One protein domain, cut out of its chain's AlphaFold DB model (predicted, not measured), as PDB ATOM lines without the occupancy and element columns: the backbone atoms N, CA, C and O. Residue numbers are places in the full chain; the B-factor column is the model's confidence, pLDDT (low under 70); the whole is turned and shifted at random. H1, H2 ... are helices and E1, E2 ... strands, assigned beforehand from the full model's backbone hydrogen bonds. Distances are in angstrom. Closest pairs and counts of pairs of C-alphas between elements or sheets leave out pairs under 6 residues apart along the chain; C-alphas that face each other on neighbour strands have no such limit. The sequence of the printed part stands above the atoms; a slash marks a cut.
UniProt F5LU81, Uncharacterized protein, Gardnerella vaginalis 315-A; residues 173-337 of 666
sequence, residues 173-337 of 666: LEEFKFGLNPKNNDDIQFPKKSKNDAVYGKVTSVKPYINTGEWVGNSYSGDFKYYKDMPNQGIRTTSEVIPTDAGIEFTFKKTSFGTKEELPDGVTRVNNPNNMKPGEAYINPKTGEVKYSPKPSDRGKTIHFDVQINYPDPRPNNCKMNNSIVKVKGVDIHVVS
ATOM      1  N   LEU A 173     137.274 244.661  19.102       85.62
ATOM      2  CA  LEU A 173     138.531 244.902  19.798       85.62
ATOM      3  C   LEU A 173     138.472 244.553  21.288       85.62
ATOM      4  O   LEU A 173     139.491 244.189  21.876       85.62
ATOM      5  N   GLU A 174     137.300 244.671  21.906       87.19
ATOM      6  CA  GLU A 174     137.054 244.184  23.259       87.19
ATOM      7  C   GLU A 174     137.011 242.654  23.265       87.19
ATOM      8  O   GLU A 174     137.688 242.040  24.085       87.19
ATOM      9  N   GLU A 175     136.358 242.036  22.286       88.19
ATOM     10  CA  GLU A 175     136.363 240.585  22.088       88.19
ATOM     11  C   GLU A 175     137.777 240.014  21.931       88.19
ATOM     12  O   GLU A 175     138.141 239.058  22.624       88.19
ATOM     13  N   PHE A 176     138.631 240.657  21.127       86.56
ATOM     14  CA  PHE A 176     140.034 240.262  20.984       86.56
ATOM     15  C   PHE A 176     140.803 240.272  22.312       86.56
ATOM     16  O   PHE A 176     141.629 239.384  22.533       86.56
ATOM     17  N   LYS A 177     140.529 241.217  23.228       84.81
ATOM     18  CA  LYS A 177     141.170 241.248  24.563       84.81
ATOM     19  C   LYS A 177     140.842 239.994  25.382       84.81
ATOM     20  O   LYS A 177     141.665 239.566  26.190       84.81
ATOM     21  N   PHE A 178     139.661 239.411  25.174       84.50
ATOM     22  CA  PHE A 178     139.202 238.199  25.857       84.50
ATOM     23  C   PHE A 178     139.399 236.917  25.029       84.50
ATOM     24  O   PHE A 178     139.144 235.823  25.536       84.50
ATOM     25  N   GLY A 179     139.901 237.034  23.794       87.06
ATOM     26  CA  GLY A 179     140.081 235.917  22.867       87.06
ATOM     27  C   GLY A 179     138.759 235.346  22.352       87.06
ATOM     28  O   GLY A 179     138.689 234.138  22.134       87.06
ATOM     29  N   LEU A 180     137.731 236.187  22.223       88.44
ATOM     30  CA  LEU A 180     136.439 235.869  21.610       88.44
ATOM     31  C   LEU A 180     136.495 236.075  20.092       88.44
ATOM     32  O   LEU A 180     137.378 236.771  19.586       88.44
ATOM     33  N   ASN A 181     135.587 235.422  19.374       89.88
ATOM     34  CA  ASN A 181     135.503 235.483  17.927       89.88
ATOM     35  C   ASN A 181     134.575 236.628  17.494       89.88
ATOM     36  O   ASN A 181     133.364 236.438  17.555       89.88
ATOM     37  N   PRO A 182     135.104 237.699  16.872       88.44
ATOM     38  CA  PRO A 182     134.323 238.881  16.487       88.44
ATOM     39  C   PRO A 182     133.312 238.647  15.359       88.44
ATOM     40  O   PRO A 182     132.767 239.563  14.760       88.44
ATOM     41  N   LYS A 183     133.124 237.394  14.950       88.00
ATOM     42  CA  LYS A 183     132.169 236.982  13.923       88.00
ATOM     43  C   LYS A 183     131.138 235.994  14.474       88.00
ATOM     44  O   LYS A 183     130.382 235.437  13.675       88.00
ATOM     45  N   ASN A 184     131.140 235.704  15.779       88.56
ATOM     46  CA  ASN A 184     130.284 234.692  16.389       88.56
ATOM     47  C   ASN A 184     129.644 235.136  17.715       88.56
ATOM     48  O   ASN A 184     130.194 234.929  18.793       88.56
ATOM     49  N   ASN A 185     128.362 235.484  17.632       86.19
ATOM     50  CA  ASN A 185     127.564 235.985  18.755       86.19
ATOM     51  C   ASN A 185     127.107 234.921  19.781       86.19
ATOM     52  O   ASN A 185     126.071 235.071  20.437       86.19
ATOM     53  N   ASP A 186     127.795 233.780  19.876       87.56
ATOM     54  CA  ASP A 186     127.446 232.672  20.778       87.56
ATOM     55  C   ASP A 186     128.684 231.954  21.342       87.56
ATOM     56  O   ASP A 186     128.744 230.724  21.400       87.56
ATOM     57  N   ASP A 187     129.706 232.698  21.760       87.62
ATOM     58  CA  ASP A 187     130.932 232.105  22.314       87.62
ATOM     59  C   ASP A 187     130.821 231.685  23.790       87.62
ATOM     60  O   ASP A 187     131.562 230.802  24.239       87.62
ATOM     61  N   ILE A 188     129.873 232.254  24.544       91.19
ATOM     62  CA  ILE A 188     129.638 231.910  25.953       91.19
ATOM     63  C   ILE A 188     128.844 230.606  26.052       91.19
ATOM     64  O   ILE A 188     127.705 230.489  25.597       91.19
ATOM     65  N   GLN A 189     129.436 229.615  26.708       92.50
ATOM     66  CA  GLN A 189     128.870 228.285  26.889       92.50
ATOM     67  C   GLN A 189     128.772 227.925  28.371       92.50
ATOM     68  O   GLN A 189     129.475 228.461  29.224       92.50
ATOM     69  N   PHE A 190     127.913 226.956  28.676       93.00
ATOM     70  CA  PHE A 190     127.860 226.315  29.985       93.00
ATOM     71  C   PHE A 190     128.286 224.852  29.869       93.00
ATOM     72  O   PHE A 190     128.065 224.213  28.832       93.00
ATOM     73  N   PRO A 191     128.926 224.284  30.904       90.31
ATOM     74  CA  PRO A 191     129.186 222.858  30.919       90.31
ATOM     75  C   PRO A 191     127.846 222.126  31.006       90.31
ATOM     76  O   PRO A 191     126.983 222.486  31.803       90.31
ATOM     77  N   LYS A 192     127.688 221.071  30.200       81.38
ATOM     78  CA  LYS A 192     126.444 220.286  30.172       81.38
ATOM     79  C   LYS A 192     126.076 219.732  31.548       81.38
ATOM     80  O   LYS A 192     124.902 219.640  31.848       81.38
ATOM     81  N   LYS A 193     127.073 219.380  32.366       81.75
ATOM     82  CA  LYS A 193     126.910 218.881  33.735       81.75
ATOM     83  C   LYS A 193     127.839 219.644  34.680       81.75
ATOM     84  O   LYS A 193     128.964 219.979  34.302       81.75
ATOM     85  N   SER A 194     127.401 219.868  35.917       85.56
ATOM     86  CA  SER A 194     128.269 220.339  37.001       85.56
ATOM     87  C   SER A 194     129.521 219.462  37.160       85.56
ATOM     88  O   SER A 194     129.472 218.238  37.025       85.56
ATOM     89  N   LYS A 195     130.664 220.086  37.482       84.31
ATOM     90  CA  LYS A 195     131.952 219.381  37.651       84.31
ATOM     91  C   LYS A 195     131.902 218.301  38.737       84.31
ATOM     92  O   LYS A 195     132.524 217.257  38.593       84.31
ATOM     93  N   ASN A 196     131.172 218.583  39.812       87.69
ATOM     94  CA  ASN A 196     130.922 217.661  40.909       87.69
ATOM     95  C   ASN A 196     129.417 217.418  41.016       87.69
ATOM     96  O   ASN A 196     128.627 218.324  40.723       87.69
ATOM     97  N   ASP A 197     129.031 216.231  41.476       90.69
ATOM     98  CA  ASP A 197     127.643 215.968  41.837       90.69
ATOM     99  C   ASP A 197     127.240 216.825  43.045       90.69
ATOM    100  O   ASP A 197     128.017 217.054  43.979       90.69
ATOM    101  N   ALA A 198     126.011 217.320  43.002       93.88
ATOM    102  CA  ALA A 198     125.408 218.083  44.072       93.88
ATOM    103  C   ALA A 198     124.903 217.160  45.177       93.88
ATOM    104  O   ALA A 198     124.453 216.045  44.927       93.88
ATOM    105  N   VAL A 199     124.953 217.642  46.416       94.31
ATOM    106  CA  VAL A 199     124.503 216.888  47.586       94.31
ATOM    107  C   VAL A 199     123.776 217.823  48.537       94.31
ATOM    108  O   VAL A 199     124.196 218.963  48.741       94.31
ATOM    109  N   TYR A 200     122.693 217.332  49.138       94.56
ATOM    110  CA  TYR A 200     121.928 218.062  50.145       94.56
ATOM    111  C   TYR A 200     122.832 218.660  51.240       94.56
ATOM    112  O   TYR A 200     123.767 218.015  51.728       94.56
ATOM    113  N   GLY A 201     122.539 219.900  51.637       90.12
ATOM    114  CA  GLY A 201     123.305 220.641  52.643       90.12
ATOM    115  C   GLY A 201     124.604 221.275  52.131       90.12
ATOM    116  O   GLY A 201     125.326 221.879  52.924       90.12
ATOM    117  N   LYS A 202     124.918 221.163  50.830       91.81
ATOM    118  CA  LYS A 202     126.047 221.847  50.185       91.81
ATOM    119  C   LYS A 202     125.588 222.598  48.938       91.81
ATOM    120  O   LYS A 202     124.908 222.039  48.083       91.81
ATOM    121  N   VAL A 203     126.020 223.851  48.809       94.56
ATOM    122  CA  VAL A 203     125.778 224.648  47.601       94.56
ATOM    123  C   VAL A 203     126.710 224.169  46.493       94.56
ATOM    124  O   VAL A 203     127.929 224.139  46.664       94.56
ATOM    125  N   THR A 204     126.129 223.803  45.357       95.06
ATOM    126  CA  THR A 204     126.861 223.440  44.138       95.06
ATOM    127  C   THR A 204     126.896 224.629  43.200       95.06
ATOM    128  O   THR A 204     125.928 225.383  43.132       95.06
ATOM    129  N   SER A 205     128.008 224.806  42.489       94.62
ATOM    130  CA  SER A 205     128.200 225.923  41.571       94.62
ATOM    131  C   SER A 205     128.599 225.446  40.183       94.62
ATOM    132  O   SER A 205     129.398 224.517  40.040       94.62
ATOM    133  N   VAL A 206     128.042 226.106  39.173       95.31
ATOM    134  CA  VAL A 206     128.377 225.937  37.765       95.31
ATOM    135  C   VAL A 206     128.712 227.301  37.178       95.31
ATOM    136  O   VAL A 206     127.938 228.247  37.311       95.31
ATOM    137  N   LYS A 207     129.874 227.401  36.533       94.69
ATOM    138  CA  LYS A 207     130.339 228.623  35.876       94.69
ATOM    139  C   LYS A 207     130.249 228.479  34.357       94.69
ATOM    140  O   LYS A 207     130.499 227.375  33.862       94.69
ATOM    141  N   PRO A 208     129.917 229.556  33.631       94.81
ATOM    142  CA  PRO A 208     130.089 229.581  32.189       94.81
ATOM    143  C   PRO A 208     131.575 229.561  31.820       94.81
ATOM    144  O   PRO A 208     132.454 229.823  32.645       94.81
ATOM    145  N   TYR A 209     131.843 229.265  30.557       92.62
ATOM    146  CA  TYR A 209     133.155 229.387  29.946       92.62
ATOM    147  C   TYR A 209     133.031 229.912  28.517       92.62
ATOM    148  O   TYR A 209     131.995 229.764  27.876       92.62
ATOM    149  N   ILE A 210     134.111 230.492  28.015       91.06
ATOM    150  CA  ILE A 210     134.260 230.931  26.628       91.06
ATOM    151  C   ILE A 210     135.263 230.031  25.913       91.06
ATOM    152  O   ILE A 210     136.237 229.582  26.527       91.06
ATOM    153  N   ASN A 211     135.023 229.748  24.632       88.44
ATOM    154  CA  ASN A 211     136.028 229.125  23.770       88.44
ATOM    155  C   ASN A 211     136.995 230.210  23.306       88.44
ATOM    156  O   ASN A 211     136.568 231.153  22.652       88.44
ATOM    157  N   THR A 212     138.275 230.075  23.642       88.69
ATOM    158  CA  THR A 212     139.269 231.097  23.312       88.69
ATOM    159  C   THR A 212     139.956 230.804  21.980       88.69
ATOM    160  O   THR A 212     140.055 229.650  21.542       88.69
ATOM    161  N   GLY A 213     140.453 231.852  21.335       89.62
ATOM    162  CA  GLY A 213     141.213 231.759  20.094       89.62
ATOM    163  C   GLY A 213     142.074 232.986  19.832       89.62
ATOM    164  O   GLY A 213     142.253 233.843  20.700       89.62
ATOM    165  N   GLU A 214     142.611 233.049  18.621       89.75
ATOM    166  CA  GLU A 214     143.409 234.167  18.129       89.75
ATOM    167  C   GLU A 214     143.121 234.450  16.653       89.75
ATOM    168  O   GLU A 214     142.641 233.592  15.907       89.75
ATOM    169  N   TRP A 215     143.442 235.669  16.220       87.25
ATOM    170  CA  TRP A 215     143.463 236.012  14.804       87.25
ATOM    171  C   TRP A 215     144.746 235.495  14.155       87.25
ATOM    172  O   TRP A 215     145.845 235.888  14.547       87.25
ATOM    173  N   VAL A 216     144.616 234.656  13.129       88.12
ATOM    174  CA  VAL A 216     145.755 234.095  12.397       88.12
ATOM    175  C   VAL A 216     145.827 234.720  11.007       88.12
ATOM    176  O   VAL A 216     144.879 234.664  10.229       88.12
ATOM    177  N   GLY A 217     146.983 235.296  10.668       87.12
ATOM    178  CA  GLY A 217     147.238 235.923   9.368       87.12
ATOM    179  C   GLY A 217     147.273 237.452   9.419       87.12
ATOM    180  O   GLY A 217     147.336 238.062  10.482       87.12
ATOM    181  N   ASN A 218     147.300 238.084   8.243       83.38
ATOM    182  CA  ASN A 218     147.326 239.546   8.130       83.38
ATOM    183  C   ASN A 218     145.907 240.151   8.226       83.38
ATOM    184  O   ASN A 218     144.908 239.435   8.278       83.38
ATOM    185  N   SER A 219     145.815 241.481   8.224       69.06
ATOM    186  CA  SER A 219     144.550 242.219   8.345       69.06
ATOM    187  C   SER A 219     143.605 242.097   7.142       69.06
ATOM    188  O   SER A 219     142.450 242.494   7.250       69.06
ATOM    189  N   TYR A 220     144.067 241.573   6.002       72.06
ATOM    190  CA  TYR A 220     143.271 241.460   4.776       72.06
ATOM    191  C   TYR A 220     142.736 240.042   4.537       72.06
ATOM    192  O   TYR A 220     141.594 239.875   4.122       72.06
ATOM    193  N   SER A 221     143.558 239.020   4.785       82.88
ATOM    194  CA  SER A 221     143.247 237.614   4.486       82.88
ATOM    195  C   SER A 221     143.250 236.699   5.709       82.88
ATOM    196  O   SER A 221     143.132 235.487   5.544       82.88
ATOM    197  N   GLY A 222     143.486 237.241   6.906       85.12
ATOM    198  CA  GLY A 222     143.462 236.466   8.141       85.12
ATOM    199  C   GLY A 222     142.049 236.101   8.584       85.12
ATOM    200  O   GLY A 222     141.055 236.656   8.104       85.12
ATOM    201  N   ASP A 223     141.971 235.160   9.516       89.00
ATOM    202  CA  ASP A 223     140.729 234.734  10.139       89.00
ATOM    203  C   ASP A 223     140.923 234.342  11.605       89.00
ATOM    204  O   ASP A 223     142.017 234.000  12.056       89.00
ATOM    205  N   PHE A 224     139.836 234.422  12.374       89.88
ATOM    206  CA  PHE A 224     139.834 233.971  13.756       89.88
ATOM    207  C   PHE A 224     139.850 232.443  13.808       89.88
ATOM    208  O   PHE A 224     139.076 231.770  13.122       89.88
ATOM    209  N   LYS A 225     140.718 231.891  14.650       90.62
ATOM    210  CA  LYS A 225     140.868 230.454  14.858       90.62
ATOM    211  C   LYS A 225     140.745 230.138  16.341       90.62
ATOM    212  O   LYS A 225     141.487 230.673  17.160       90.62
ATOM    213  N   TYR A 226     139.847 229.219  16.685       90.69
ATOM    214  CA  TYR A 226     139.741 228.725  18.054       90.69
ATOM    215  C   TYR A 226     140.918 227.813  18.399       90.69
ATOM    216  O   TYR A 226     141.259 226.913  17.631       90.69
ATOM    217  N   TYR A 227     141.464 227.955  19.606       89.69
ATOM    218  CA  TYR A 227     142.574 227.119  20.069       89.69
ATOM    219  C   TYR A 227     142.209 225.632  20.151       89.69
ATOM    220  O   TYR A 227     143.063 224.775  19.943       89.69
ATOM    221  N   LYS A 228     140.935 225.302  20.416       86.38
ATOM    222  CA  LYS A 228     140.442 223.909  20.428       86.38
ATOM    223  C   LYS A 228     140.567 223.198  19.074       86.38
ATOM    224  O   LYS A 228     140.617 221.972  19.057       86.38
ATOM    225  N   ASP A 229     140.622 223.952  17.977       87.50
ATOM    226  CA  ASP A 229     140.645 223.423  16.611       87.50
ATOM    227  C   ASP A 229     142.067 223.446  16.012       87.50
ATOM    228  O   ASP A 229     142.275 223.044  14.865       87.50
ATOM    229  N   MET A 230     143.067 223.897  16.783       84.81
ATOM    230  CA  MET A 230     144.463 223.968  16.355       84.81
ATOM    231  C   MET A 230     145.269 222.732  16.797       84.81
ATOM    232  O   MET A 230     145.227 222.345  17.968       84.81
ATOM    233  N   PRO A 231     146.073 222.124  15.908       73.31
ATOM    234  CA  PRO A 231     146.978 221.046  16.290       73.31
ATOM    235  C   PRO A 231     148.162 221.583  17.118       73.31
ATOM    236  O   PRO A 231     148.843 222.517  16.704       73.31
ATOM    237  N   ASN A 232     148.459 220.936  18.252       60.62
ATOM    238  CA  ASN A 232     149.665 221.142  19.078       60.62
ATOM    239  C   ASN A 232     149.830 222.505  19.773       60.62
ATOM    240  O   ASN A 232     150.920 223.076  19.769       60.62
ATOM    241  N   GLN A 233     148.811 222.979  20.484       60.59
ATOM    242  CA  GLN A 233     149.024 224.018  21.490       60.59
ATOM    243  C   GLN A 233     148.776 223.460  22.895       60.59
ATOM    244  O   GLN A 233     147.663 223.076  23.239       60.59
ATOM    245  N   GLY A 234     149.807 223.456  23.746       61.81
ATOM    246  CA  GLY A 234     149.673 223.242  25.198       61.81
ATOM    247  C   GLY A 234     149.006 224.426  25.919       61.81
ATOM    248  O   GLY A 234     149.291 224.678  27.087       61.81
ATOM    249  N   ILE A 235     148.181 225.190  25.197       69.81
ATOM    250  CA  ILE A 235     147.532 226.426  25.625       69.81
ATOM    251  C   ILE A 235     146.098 226.103  26.055       69.81
ATOM    252  O   ILE A 235     145.462 225.167  25.569       69.81
ATOM    253  N   ARG A 236     145.589 226.867  27.021       76.12
ATOM    254  CA  ARG A 236     144.229 226.718  27.538       76.12
ATOM    255  C   ARG A 236     143.215 227.105  26.450       76.12
ATOM    256  O   ARG A 236     143.190 228.252  26.017       76.12
ATOM    257  N   THR A 237     142.367 226.159  26.048       85.50
ATOM    258  CA  THR A 237     141.380 226.323  24.959       85.50
ATOM    259  C   THR A 237     140.068 226.985  25.390       85.50
ATOM    260  O   THR A 237     139.230 227.314  24.550       85.50
ATOM    261  N   THR A 238     139.872 227.157  26.700       88.56
ATOM    262  CA  THR A 238     138.693 227.802  27.283       88.56
ATOM    263  C   THR A 238     139.060 228.697  28.462       88.56
ATOM    264  O   THR A 238     140.048 228.460  29.162       88.56
ATOM    265  N   SER A 239     138.235 229.703  28.745       88.75
ATOM    266  CA  SER A 239     138.384 230.590  29.906       88.75
ATOM    267  C   SER A 239     137.070 230.702  30.681       88.75
ATOM    268  O   SER A 239     136.007 230.729  30.083       88.75
ATOM    269  N   GLU A 240     137.131 230.776  32.015       88.69
ATOM    270  CA  GLU A 240     135.968 231.088  32.878       88.69
ATOM    271  C   GLU A 240     135.842 232.602  33.151       88.69
ATOM    272  O   GLU A 240     134.972 233.037  33.905       88.69
ATOM    273  N   VAL A 241     136.750 233.415  32.598       87.25
ATOM    274  CA  VAL A 241     136.730 234.874  32.748       87.25
ATOM    275  C   VAL A 241     135.785 235.448  31.700       87.25
ATOM    276  O   VAL A 241     136.120 235.485  30.520       87.25
ATOM    277  N   ILE A 242     134.605 235.867  32.146       88.19
ATOM    278  CA  ILE A 242     133.602 236.526  31.305       88.19
ATOM    279  C   ILE A 242     133.908 238.033  31.225       88.19
ATOM    280  O   ILE A 242     134.297 238.599  32.253       88.19
ATOM    281  N   PRO A 243     133.714 238.697  30.066       83.56
ATOM    282  CA  PRO A 243     133.849 240.151  29.914       83.56
ATOM    283  C   PRO A 243     132.794 240.921  30.731       83.56
ATOM    284  O   PRO A 243     131.790 241.398  30.210       83.56
ATOM    285  N   THR A 244     132.984 241.046  32.046       81.25
ATOM    286  CA  THR A 244     131.971 241.654  32.931       81.25
ATOM    287  C   THR A 244     131.732 243.138  32.664       81.25
ATOM    288  O   THR A 244     130.680 243.659  33.033       81.25
ATOM    289  N   ASP A 245     132.698 243.810  32.039       81.69
ATOM    290  CA  ASP A 245     132.637 245.238  31.713       81.69
ATOM    291  C   ASP A 245     132.035 245.502  30.322       81.69
ATOM    292  O   ASP A 245     131.735 246.650  29.995       81.69
ATOM    293  N   ALA A 246     131.780 244.444  29.543       81.31
ATOM    294  CA  ALA A 246     131.160 244.523  28.222       81.31
ATOM    295  C   ALA A 246     129.625 244.672  28.279       81.31
ATOM    296  O   ALA A 246     128.970 244.756  27.250       81.31
ATOM    297  N   GLY A 247     129.021 244.704  29.475       85.50
ATOM    298  CA  GLY A 247     127.577 244.927  29.635       85.50
ATOM    299  C   GLY A 247     126.696 243.687  29.449       85.50
ATOM    300  O   GLY A 247     125.479 243.824  29.366       85.50
ATOM    301  N   ILE A 248     127.286 242.488  29.428       91.19
ATOM    302  CA  ILE A 248     126.553 241.215  29.388       91.19
ATOM    303  C   ILE A 248     125.820 240.997  30.718       91.19
ATOM    304  O   ILE A 248     126.424 241.086  31.790       91.19
ATOM    305  N   GLU A 249     124.532 240.653  30.654       93.62
ATOM    306  CA  GLU A 249     123.718 240.341  31.830       93.62
ATOM    307  C   GLU A 249     123.188 238.903  31.794       93.62
ATOM    308  O   GLU A 249     122.552 238.465  30.832       93.62
ATOM    309  N   PHE A 250     123.376 238.181  32.897       95.50
ATOM    310  CA  PHE A 250     122.891 236.817  33.076       95.50
ATOM    311  C   PHE A 250     121.654 236.774  33.973       95.50
ATOM    312  O   PHE A 250     121.660 237.263  35.104       95.50
ATOM    313  N   THR A 251     120.604 236.104  33.510       95.25
ATOM    314  CA  THR A 251     119.405 235.823  34.308       95.25
ATOM    315  C   THR A 251     119.011 234.363  34.154       95.25
ATOM    316  O   THR A 251     119.485 233.676  33.247       95.25
ATOM    317  N   PHE A 252     118.112 233.861  34.999       95.94
ATOM    318  CA  PHE A 252     117.381 232.669  34.572       95.94
ATOM    319  C   PHE A 252     116.460 233.064  33.412       95.94
ATOM    320  O   PHE A 252     116.120 234.242  33.238       95.94
ATOM    321  N   LYS A 253     116.104 232.095  32.573       95.19
ATOM    322  CA  LYS A 253     115.228 232.331  31.428       95.19
ATOM    323  C   LYS A 253     113.913 232.953  31.876       95.19
ATOM    324  O   LYS A 253     113.284 232.471  32.812       95.19
ATOM    325  N   LYS A 254     113.503 234.040  31.226       90.75
ATOM    326  CA  LYS A 254     112.232 234.717  31.516       90.75
ATOM    327  C   LYS A 254     111.098 234.079  30.713       90.75
ATOM    328  O   LYS A 254     111.306 233.613  29.596       90.75
ATOM    329  N   THR A 255     109.890 234.084  31.272       84.38
ATOM    330  CA  THR A 255     108.678 233.650  30.567       84.38
ATOM    331  C   THR A 255     108.398 234.550  29.367       84.38
ATOM    332  O   THR A 255     108.797 235.715  29.339       84.38
ATOM    333  N   SER A 256     107.621 234.053  28.403       73.31
ATOM    334  CA  SER A 256     107.239 234.798  27.191       73.31
ATOM    335  C   SER A 256     106.526 236.137  27.459       73.31
ATOM    336  O   SER A 256     106.487 236.988  26.577       73.31
ATOM    337  N   PHE A 257     105.983 236.344  28.668       68.56
ATOM    338  CA  PHE A 257     105.339 237.593  29.108       68.56
ATOM    339  C   PHE A 257     106.275 238.517  29.926       68.56
ATOM    340  O   PHE A 257     105.836 239.520  30.487       68.56
ATOM    341  N   GLY A 258     107.573 238.200  29.982       59.53
ATOM    342  CA  GLY A 258     108.665 239.167  30.136       59.53
ATOM    343  C   GLY A 258     109.104 239.556  31.548       59.53
ATOM    344  O   GLY A 258     110.092 240.276  31.678       59.53
ATOM    345  N   THR A 259     108.440 239.102  32.616       70.19
ATOM    346  CA  THR A 259     108.738 239.603  33.980       70.19
ATOM    347  C   THR A 259     109.100 238.540  35.012       70.19
ATOM    348  O   THR A 259     109.711 238.871  36.026       70.19
ATOM    349  N   LYS A 260     108.771 237.266  34.772       84.25
ATOM    350  CA  LYS A 260     109.024 236.174  35.722       84.25
ATOM    351  C   LYS A 260     110.020 235.181  35.139       84.25
ATOM    352  O   LYS A 260     109.883 234.808  33.982       84.25
ATOM    353  N   GLU A 261     110.980 234.745  35.940       90.12
ATOM    354  CA  GLU A 261     111.916 233.688  35.557       90.12
ATOM    355  C   GLU A 261     111.281 232.291  35.673       90.12
ATOM    356  O   GLU A 261     110.501 232.014  36.591       90.12
ATOM    357  N   GLU A 262     111.624 231.423  34.728       91.38
ATOM    358  CA  GLU A 262     111.293 230.004  34.669       91.38
ATOM    359  C   GLU A 262     112.321 229.234  35.503       91.38
ATOM    360  O   GLU A 262     113.499 229.156  35.156       91.38
ATOM    361  N   LEU A 263     111.881 228.689  36.639       94.00
ATOM    362  CA  LEU A 263     112.714 227.894  37.540       94.00
ATOM    363  C   LEU A 263     112.177 226.463  37.635       94.00
ATOM    364  O   LEU A 263     110.972 226.261  37.468       94.00
ATOM    365  N   PRO A 264     113.037 225.483  37.968       94.38
ATOM    366  CA  PRO A 264     112.606 224.108  38.199       94.38
ATOM    367  C   PRO A 264     111.574 223.987  39.323       94.38
ATOM    368  O   PRO A 264     111.509 224.817  40.234       94.38
ATOM    369  N   ASP A 265     110.805 222.900  39.305       91.94
ATOM    370  CA  ASP A 265     109.713 222.692  40.254       91.94
ATOM    371  C   ASP A 265     110.160 222.739  41.724       91.94
ATOM    372  O   ASP A 265     110.986 221.963  42.228       91.94
ATOM    373  N   GLY A 266     109.547 223.670  42.455       91.31
ATOM    374  CA  GLY A 266     109.846 223.936  43.857       91.31
ATOM    375  C   GLY A 266     111.269 224.442  44.098       91.31
ATOM    376  O   GLY A 266     111.799 224.192  45.182       91.31
ATOM    377  N   VAL A 267     111.887 225.078  43.100       96.31
ATOM    378  CA  VAL A 267     113.100 225.882  43.250       96.31
ATOM    379  C   VAL A 267     112.724 227.356  43.351       96.31
ATOM    380  O   VAL A 267     111.855 227.845  42.631       96.31
ATOM    381  N   THR A 268     113.382 228.081  44.252       95.88
ATOM    382  CA  THR A 268     113.153 229.515  44.467       95.88
ATOM    383  C   THR A 268     114.430 230.308  44.251       95.88
ATOM    384  O   THR A 268     115.490 229.939  44.751       95.88
ATOM    385  N   ARG A 269     114.345 231.431  43.539       94.81
ATOM    386  CA  ARG A 269     115.499 232.313  43.358       94.81
ATOM    387  C   ARG A 269     115.778 233.145  44.603       94.81
ATOM    388  O   ARG A 269     114.860 233.690  45.211       94.81
ATOM    389  N   VAL A 270     117.060 233.341  44.889       95.94
ATOM    390  CA  VAL A 270     117.557 234.336  45.841       95.94
ATOM    391  C   VAL A 270     118.477 235.347  45.160       95.94
ATOM    392  O   VAL A 270     119.090 235.064  44.136       95.94
ATOM    393  N   ASN A 271     118.582 236.545  45.743       92.31
ATOM    394  CA  ASN A 271     119.469 237.616  45.262       92.31
ATOM    395  C   ASN A 271     120.873 237.564  45.881       92.31
ATOM    396  O   ASN A 271     121.771 238.267  45.425       92.31
ATOM    397  N   ASN A 272     121.058 236.775  46.941       91.69
ATOM    398  CA  ASN A 272     122.309 236.674  47.678       91.69
ATOM    399  C   ASN A 272     122.665 235.190  47.855       91.69
ATOM    400  O   ASN A 272     121.847 234.451  48.402       91.69
ATOM    401  N   PRO A 273     123.855 234.744  47.419       93.75
ATOM    402  CA  PRO A 273     124.268 233.350  47.560       93.75
ATOM    403  C   PRO A 273     124.710 232.982  48.986       93.75
ATOM    404  O   PRO A 273     125.041 231.825  49.247       93.75
ATOM    405  N   ASN A 274     124.754 233.935  49.919       91.50
ATOM    406  CA  ASN A 274     125.132 233.669  51.302       91.50
ATOM    407  C   ASN A 274     123.974 232.991  52.050       91.50
ATOM    408  O   ASN A 274     122.880 233.540  52.132       91.50
ATOM    409  N   ASN A 275     124.248 231.832  52.658       88.62
ATOM    410  CA  ASN A 275     123.301 231.063  53.480       88.62
ATOM    411  C   ASN A 275     122.037 230.578  52.739       88.62
ATOM    412  O   ASN A 275     120.942 230.604  53.300       88.62
ATOM    413  N   MET A 276     122.193 230.113  51.496       95.44
ATOM    414  CA  MET A 276     121.094 229.551  50.697       95.44
ATOM    415  C   MET A 276     120.423 228.354  51.390       95.44
ATOM    416  O   MET A 276     121.081 227.370  51.747       95.44
ATOM    417  N   LYS A 277     119.099 228.411  51.530       95.12
ATOM    418  CA  LYS A 277     118.262 227.330  52.059       95.12
ATOM    419  C   LYS A 277     118.074 226.218  51.021       95.12
ATOM    420  O   LYS A 277     118.221 226.458  49.823       95.12
ATOM    421  N   PRO A 278     117.729 224.993  51.452       95.56
ATOM    422  CA  PRO A 278     117.426 223.912  50.521       95.56
ATOM    423  C   PRO A 278     116.293 224.278  49.553       95.56
ATOM    424  O   PRO A 278     115.246 224.762  49.976       95.56
ATOM    425  N   GLY A 279     116.496 224.016  48.263       96.31
ATOM    426  CA  GLY A 279     115.607 224.407  47.171       96.31
ATOM    427  C   GLY A 279     115.882 225.801  46.598       96.31
ATOM    428  O   GLY A 279     115.206 226.197  45.655       96.31
ATOM    429  N   GLU A 280     116.854 226.558  47.114       97.50
ATOM    430  CA  GLU A 280     117.173 227.885  46.581       97.50
ATOM    431  C   GLU A 280     118.229 227.840  45.468       97.50
ATOM    432  O   GLU A 280     119.185 227.059  45.512       97.50
ATOM    433  N   ALA A 281     118.070 228.721  44.479       97.62
ATOM    434  CA  ALA A 281     119.005 228.936  43.380       97.62
ATOM    435  C   ALA A 281     119.413 230.413  43.278       97.62
ATOM    436  O   ALA A 281     118.641 231.318  43.588       97.62
ATOM    437  N   TYR A 282     120.632 230.658  42.819       97.56
ATOM    438  CA  TYR A 282     121.187 231.987  42.587       97.56
ATOM    439  C   TYR A 282     121.915 231.992  41.247       97.56
ATOM    440  O   TYR A 282     122.569 231.013  40.902       97.56
ATOM    441  N   ILE A 283     121.841 233.105  40.525       96.94
ATOM    442  CA  ILE A 283     122.695 233.368  39.370       96.94
ATOM    443  C   ILE A 283     123.379 234.714  39.569       96.94
ATOM    444  O   ILE A 283     122.733 235.697  39.940       96.94
ATOM    445  N   ASN A 284     124.692 234.754  39.360       96.19
ATOM    446  CA  ASN A 284     125.422 236.012  39.364       96.19
ATOM    447  C   ASN A 284     125.124 236.773  38.063       96.19
ATOM    448  O   ASN A 284     125.501 236.281  36.998       96.19
ATOM    449  N   PRO A 285     124.519 237.973  38.122       94.75
ATOM    450  CA  PRO A 285     124.102 238.688  36.921       94.75
ATOM    451  C   PRO A 285     125.263 239.180  36.053       94.75
ATOM    452  O   PRO A 285     125.044 239.462  34.884       94.75
ATOM    453  N   LYS A 286     126.489 239.264  36.588       93.31
ATOM    454  CA  LYS A 286     127.677 239.704  35.838       93.31
ATOM    455  C   LYS A 286     128.523 238.546  35.323       93.31
ATOM    456  O   LYS A 286     129.069 238.622  34.234       93.31
ATOM    457  N   THR A 287     128.679 237.489  36.121       94.31
ATOM    458  CA  THR A 287     129.589 236.377  35.784       94.31
ATOM    459  C   THR A 287     128.880 235.136  35.258       94.31
ATOM    460  O   THR A 287     129.552 234.195  34.847       94.31
ATOM    461  N   GLY A 288     127.549 235.073  35.345       94.38
ATOM    462  CA  GLY A 288     126.753 233.906  34.961       94.38
ATOM    463  C   GLY A 288     126.908 232.690  35.876       94.38
ATOM    464  O   GLY A 288     126.364 231.634  35.573       94.38
ATOM    465  N   GLU A 289     127.632 232.801  36.998       95.69
ATOM    466  CA  GLU A 289     127.799 231.700  37.952       95.69
ATOM    467  C   GLU A 289     126.444 231.301  38.556       95.69
ATOM    468  O   GLU A 289     125.853 232.055  39.334       95.69
ATOM    469  N   VAL A 290     125.984 230.094  38.229       96.06
ATOM    470  CA  VAL A 290     124.783 229.481  38.797       96.06
ATOM    471  C   VAL A 290     125.166 228.744  40.072       96.06
ATOM    472  O   VAL A 290     126.137 227.984  40.108       96.06
ATOM    473  N   LYS A 291     124.398 228.954  41.137       96.88
ATOM    474  CA  LYS A 291     124.509 228.252  42.415       96.88
ATOM    475  C   LYS A 291     123.180 227.629  42.781       96.88
ATOM    476  O   LYS A 291     122.134 228.250  42.612       96.88
ATOM    477  N   TYR A 292     123.236 226.426  43.332       97.06
ATOM    478  CA  TYR A 292     122.053 225.692  43.748       97.06
ATOM    479  C   TYR A 292     122.278 224.960  45.068       97.06
ATOM    480  O   TYR A 292     123.315 224.322  45.262       97.06
ATOM    481  N   SER A 293     121.297 225.054  45.966       96.50
ATOM    482  CA  SER A 293     121.245 224.336  47.240       96.50
ATOM    483  C   SER A 293     120.171 223.245  47.143       96.50
ATOM    484  O   SER A 293     118.986 223.575  47.194       96.50
ATOM    485  N   PRO A 294     120.526 221.958  46.969       96.00
ATOM    486  CA  PRO A 294     119.534 220.895  46.799       96.00
ATOM    487  C   PRO A 294     118.646 220.715  48.037       96.00
ATOM    488  O   PRO A 294     119.123 220.844  49.168       96.00
ATOM    489  N   LYS A 295     117.373 220.358  47.839       94.50
ATOM    490  CA  LYS A 295     116.446 219.888  48.890       94.50
ATOM    491  C   LYS A 295     116.413 218.352  48.940       94.50
ATOM    492  O   LYS A 295     116.794 217.698  47.971       94.50
ATOM    493  N   PRO A 296     115.944 217.737  50.045       93.69
ATOM    494  CA  PRO A 296     115.951 216.277  50.191       93.69
ATOM    495  C   PRO A 296     115.218 215.544  49.058       93.69
ATOM    496  O   PRO A 296     115.634 214.475  48.623       93.69
ATOM    497  N   SER A 297     114.148 216.143  48.525       94.06
ATOM    498  CA  SER A 297     113.354 215.563  47.437       94.06
ATOM    499  C   SER A 297     114.026 215.600  46.058       94.06
ATOM    500  O   SER A 297     113.462 215.037  45.113       94.06
ATOM    501  N   ASP A 298     115.206 216.211  45.927       95.19
ATOM    502  CA  ASP A 298     115.991 216.215  44.686       95.19
ATOM    503  C   ASP A 298     116.929 215.014  44.572       95.19
ATOM    504  O   ASP A 298     117.524 214.799  43.520       95.19
ATOM    505  N   ARG A 299     117.069 214.216  45.636       93.38
ATOM    506  CA  ARG A 299     117.946 213.044  45.669       93.38
ATOM    507  C   ARG A 299     117.726 212.133  44.456       93.38
ATOM    508  O   ARG A 299     116.614 211.657  44.225       93.38
ATOM    509  N   GLY A 300     118.806 211.854  43.726       91.50
ATOM    510  CA  GLY A 300     118.811 210.998  42.539       91.50
ATOM    511  C   GLY A 300     118.266 211.667  41.273       91.50
ATOM    512  O   GLY A 300     118.116 210.994  40.257       91.50
ATOM    513  N   LYS A 301     117.946 212.966  41.315       93.62
ATOM    514  CA  LYS A 301     117.421 213.724  40.173       93.62
ATOM    515  C   LYS A 301     118.496 214.609  39.554       93.62
ATOM    516  O   LYS A 301     119.490 214.969  40.184       93.62
ATOM    517  N   THR A 302     118.249 215.000  38.312       95.19
ATOM    518  CA  THR A 302     118.989 216.064  37.636       95.19
ATOM    519  C   THR A 302     118.121 217.313  37.613       95.19
ATOM    520  O   THR A 302     116.981 217.263  37.153       95.19
ATOM    521  N   ILE A 303     118.650 218.415  38.136       96.06
ATOM    522  CA  ILE A 303     117.982 219.716  38.162       96.06
ATOM    523  C   ILE A 303     118.514 220.544  36.996       96.06
ATOM    524  O   ILE A 303     119.714 220.813  36.932       96.06
ATOM    525  N   HIS A 304     117.620 220.911  36.081       95.44
ATOM    526  CA  HIS A 304     117.942 221.608  34.839       95.44
ATOM    527  C   HIS A 304     117.613 223.098  34.945       95.44
ATOM    528  O   HIS A 304     116.461 223.442  35.185       95.44
ATOM    529  N   PHE A 305     118.588 223.979  34.740       95.44
ATOM    530  CA  PHE A 305     118.375 225.425  34.687       95.44
ATOM    531  C   PHE A 305     118.572 225.948  33.268       95.44
ATOM    532  O   PHE A 305     119.621 225.715  32.676       95.44
ATOM    533  N   ASP A 306     117.619 226.736  32.778       95.44
ATOM    534  CA  ASP A 306     117.810 227.550  31.581       95.44
ATOM    535  C   ASP A 306     118.386 228.914  31.981       95.44
ATOM    536  O   ASP A 306     117.737 229.717  32.660       95.44
ATOM    537  N   VAL A 307     119.616 229.185  31.554       95.69
ATOM    538  CA  VAL A 307     120.298 230.466  31.752       95.69
ATOM    539  C   VAL A 307     120.130 231.324  30.510       95.69
ATOM    540  O   VAL A 307     120.502 230.915  29.412       95.69
ATOM    541  N   GLN A 308     119.601 232.528  30.691       95.44
ATOM    542  CA  GLN A 308     119.466 233.538  29.655       95.44
ATOM    543  C   GLN A 308     120.644 234.514  29.715       95.44
ATOM    544  O   GLN A 308     120.934 235.096  30.760       95.44
ATOM    545  N   ILE A 309     121.308 234.680  28.575       94.88
ATOM    546  CA  ILE A 309     122.431 235.588  28.355       94.88
ATOM    547  C   ILE A 309     121.892 236.752  27.531       94.88
ATOM    548  O   ILE A 309     121.463 236.559  26.389       94.88
ATOM    549  N   ASN A 310     121.865 237.934  28.135       92.69
ATOM    550  CA  ASN A 310     121.414 239.163  27.504       92.69
ATOM    551  C   ASN A 310     122.648 239.951  27.090       92.69
ATOM    552  O   ASN A 310     123.427 240.386  27.940       92.69
ATOM    553  N   TYR A 311     122.821 240.088  25.785       92.69
ATOM    554  CA  TYR A 311     123.906 240.859  25.213       92.69
ATOM    555  C   TYR A 311     123.539 242.352  25.171       92.69
ATOM    556  O   TYR A 311     122.344 242.687  25.147       92.69
ATOM    557  N   PRO A 312     124.537 243.252  25.216       91.75
ATOM    558  CA  PRO A 312     124.317 244.692  25.140       91.75
ATOM    559  C   PRO A 312     123.617 245.122  23.837       91.75
ATOM    560  O   PRO A 312     123.310 244.336  22.941       91.75
ATOM    561  N   ASP A 313     123.267 246.401  23.756       90.62
ATOM    562  CA  ASP A 313     122.675 246.982  22.551       90.62
ATOM    563  C   ASP A 313     123.738 247.143  21.452       90.62
ATOM    564  O   ASP A 313     124.685 247.900  21.673       90.62
ATOM    565  N   PRO A 314     123.588 246.503  20.276       91.56
ATOM    566  CA  PRO A 314     124.580 246.588  19.205       91.56
ATOM    567  C   PRO A 314     124.514 247.890  18.409       91.56
ATOM    568  O   PRO A 314     125.490 248.287  17.777       91.56
ATOM    569  N   ARG A 315     123.389 248.615  18.463       89.50
ATOM    570  CA  ARG A 315     123.138 249.800  17.623       89.50
ATOM    571  C   ARG A 315     124.225 250.884  17.661       89.50
ATOM    572  O   ARG A 315     124.428 251.510  16.622       89.50
ATOM    573  N   PRO A 316     124.923 251.153  18.786       89.19
ATOM    574  CA  PRO A 316     126.013 252.127  18.806       89.19
ATOM    575  C   PRO A 316     127.177 251.784  17.866       89.19
ATOM    576  O   PRO A 316     127.858 252.700  17.410       89.19
ATOM    577  N   ASN A 317     127.399 250.498  17.584       89.56
ATOM    578  CA  ASN A 317     128.623 249.967  16.971       89.56
ATOM    579  C   ASN A 317     128.372 249.050  15.763       89.56
ATOM    580  O   ASN A 317     129.303 248.738  15.023       89.56
ATOM    581  N   ASN A 318     127.113 248.679  15.537       89.19
ATOM    582  CA  ASN A 318     126.626 247.932  14.390       89.19
ATOM    583  C   ASN A 318     125.315 248.560  13.912       89.19
ATOM    584  O   ASN A 318     124.272 248.466  14.563       89.19
ATOM    585  N   CYS A 319     125.341 249.202  12.747       82.12
ATOM    586  CA  CYS A 319     124.168 249.919  12.245       82.12
ATOM    587  C   CYS A 319     123.097 248.990  11.638       82.12
ATOM    588  O   CYS A 319     121.987 249.434  11.337       82.12
ATOM    589  N   LYS A 320     123.458 247.731  11.357       84.12
ATOM    590  CA  LYS A 320     122.636 246.775  10.601       84.12
ATOM    591  C   LYS A 320     121.714 245.977  11.517       84.12
ATOM    592  O   LYS A 320     120.760 245.360  11.044       84.12
ATOM    593  N   MET A 321     121.998 245.990  12.817       83.50
ATOM    594  CA  MET A 321     121.263 245.253  13.832       83.50
ATOM    595  C   MET A 321     120.239 246.148  14.520       83.50
ATOM    596  O   MET A 321     120.539 247.247  14.975       83.50
ATOM    597  N   ASN A 322     119.005 245.651  14.612       78.19
ATOM    598  CA  ASN A 322     117.880 246.420  15.149       78.19
ATOM    599  C   ASN A 322     117.520 246.057  16.596       78.19
ATOM    600  O   ASN A 322     116.792 246.812  17.233       78.19
ATOM    601  N   ASN A 323     118.000 244.917  17.108       83.62
ATOM    602  CA  ASN A 323     117.652 244.396  18.429       83.62
ATOM    603  C   ASN A 323     118.871 243.755  19.101       83.62
ATOM    604  O   ASN A 323     119.685 243.137  18.418       83.62
ATOM    605  N   SER A 324     118.930 243.833  20.432       87.69
ATOM    606  CA  SER A 324     119.883 243.066  21.238       87.69
ATOM    607  C   SER A 324     119.691 241.561  21.076       87.69
ATOM    608  O   SER A 324     118.572 241.065  20.894       87.69
ATOM    609  N   ILE A 325     120.795 240.834  21.198       91.06
ATOM    610  CA  ILE A 325     120.822 239.381  21.113       91.06
ATOM    611  C   ILE A 325     120.516 238.774  22.486       91.06
ATOM    612  O   ILE A 325     121.014 239.206  23.525       91.06
ATOM    613  N   VAL A 326     119.695 237.725  22.485       91.62
ATOM    614  CA  VAL A 326     119.431 236.907  23.670       91.62
ATOM    615  C   VAL A 326     119.737 235.456  23.332       91.62
ATOM    616  O   VAL A 326     119.228 234.920  22.345       91.62
ATOM    617  N   LYS A 327     120.558 234.807  24.158       93.62
ATOM    618  CA  LYS A 327     120.863 233.372  24.054       93.62
ATOM    619  C   LYS A 327     120.377 232.646  25.300       93.62
ATOM    620  O   LYS A 327     120.350 233.220  26.384       93.62
ATOM    621  N   VAL A 328     120.012 231.375  25.154       94.31
ATOM    622  CA  VAL A 328     119.628 230.510  26.278       94.31
ATOM    623  C   VAL A 328     120.509 229.269  26.286       94.31
ATOM    624  O   VAL A 328     120.702 228.638  25.245       94.31
ATOM    625  N   LYS A 329     121.051 228.926  27.455       94.94
ATOM    626  CA  LYS A 329     121.921 227.769  27.674       94.94
ATOM    627  C   LYS A 329     121.408 226.942  28.849       94.94
ATOM    628  O   LYS A 329     121.165 227.481  29.924       94.94
ATOM    629  N   GLY A 330     121.284 225.634  28.639       93.62
ATOM    630  CA  GLY A 330     120.885 224.690  29.678       93.62
ATOM    631  C   GLY A 330     122.052 224.289  30.582       93.62
ATOM    632  O   GLY A 330     123.178 224.107  30.112       93.62
ATOM    633  N   VAL A 331     121.770 224.118  31.872       93.38
ATOM    634  CA  VAL A 331     122.724 223.703  32.906       93.38
ATOM    635  C   VAL A 331     122.134 222.567  33.728       93.38
ATOM    636  O   VAL A 331     121.158 222.777  34.446       93.38
ATOM    637  N   ASP A 332     122.770 221.394  33.696       94.44
ATOM    638  CA  ASP A 332     122.352 220.259  34.520       94.44
ATOM    639  C   ASP A 332     123.184 220.132  35.798       94.44
ATOM    640  O   ASP A 332     124.419 220.060  35.780       94.44
ATOM    641  N   ILE A 333     122.486 220.018  36.926       95.44
ATOM    642  CA  ILE A 333     123.064 219.714  38.233       95.44
ATOM    643  C   ILE A 333     122.521 218.363  38.697       95.44
ATOM    644  O   ILE A 333     121.345 218.231  39.034       95.44
ATOM    645  N   HIS A 334     123.381 217.345  38.715       94.44
ATOM    646  CA  HIS A 334     123.010 216.007  39.173       94.44
ATOM    647  C   HIS A 334     123.129 215.906  40.693       94.44
ATOM    648  O   HIS A 334     124.188 216.218  41.236       94.44
ATOM    649  N   VAL A 335     122.067 215.476  41.375       95.50
ATOM    650  CA  VAL A 335     122.019 215.385  42.839       95.50
ATOM    651  C   VAL A 335     122.142 213.928  43.281       95.50
ATOM    652  O   VAL A 335     121.262 213.115  43.000       95.50
ATOM    653  N   VAL A 336     123.196 213.599  44.031       95.25
ATOM    654  CA  VAL A 336     123.406 212.262  44.616       95.25
ATOM    655  C   VAL A 336     122.994 212.225  46.088       95.25
ATOM    656  O   VAL A 336     122.850 213.263  46.741       95.25
ATOM    657  N   SER A 337     122.775 211.020  46.621       95.88
ATOM    658  CA  SER A 337     122.427 210.834  48.031       95.88
ATOM    659  C   SER A 337     123.582 211.220  48.955       95.88
ATOM    660  O   SER A 337     124.754 211.029  48.628       95.88
TER     661      SER A 337
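What this domain is: This is residues 173 to 337 of the 666 residues of an uncharacterized protein of Gardnerella vaginalis 315-A (UniProt F5LU81). With little regular structure, the domain has a long hairpin, E8 and E9, with E5 beside E8, and the small sheet E1-E7-E6 packs on part of this E5-E8-E9 sheet. Far off lies hairpin E3-E4, where residues 217 to 222 stick out. The 165 printed residues hold H1, then E1 to E9; 51 are in named elements, mostly strand, and the sheets are antiparallel. It is only just compact, close to loose: radius of gyration of the C-alphas 18.1 A, spans 59 by 41 by 23 A.

Where its parts are: Find E9 at residues 326 to 336, which runs 32.6 A from C-alpha 326 at (119.431, 236.907, 23.670) to C-alpha 336 at (123.406, 212.262, 44.616). E8, residues 302 to 310, runs 25.3 A. Find E5 at 249 to 252, E1 at 204 to 206, E7 at 290 to 292, E6 at 280 to 283, E2 at 209 to 211, E3 at 213 to 216, E4 at 223 to 226 and H1 at 173 to 178.

How they stand to each other: Within hydrogen-bond range, find N 305 and O 331, 2.9 A, between E8 and E9, and N 251 and O 308, 2.9 A, between E5 and E8. The closest C-alphas of E5 and E6, Thr 251 and Ile 283, are 6.5 A apart. E2 pairs with no named strand. In H1 every O i to N i+4 pair is within range.

The domain as a whole: The printed part has no cut. Links H1 to E1, E4 to E5, E5 to E6 and E8 to E9 are long. Confidence is under 70 at residues 219, 232 to 235 and 257 to 258.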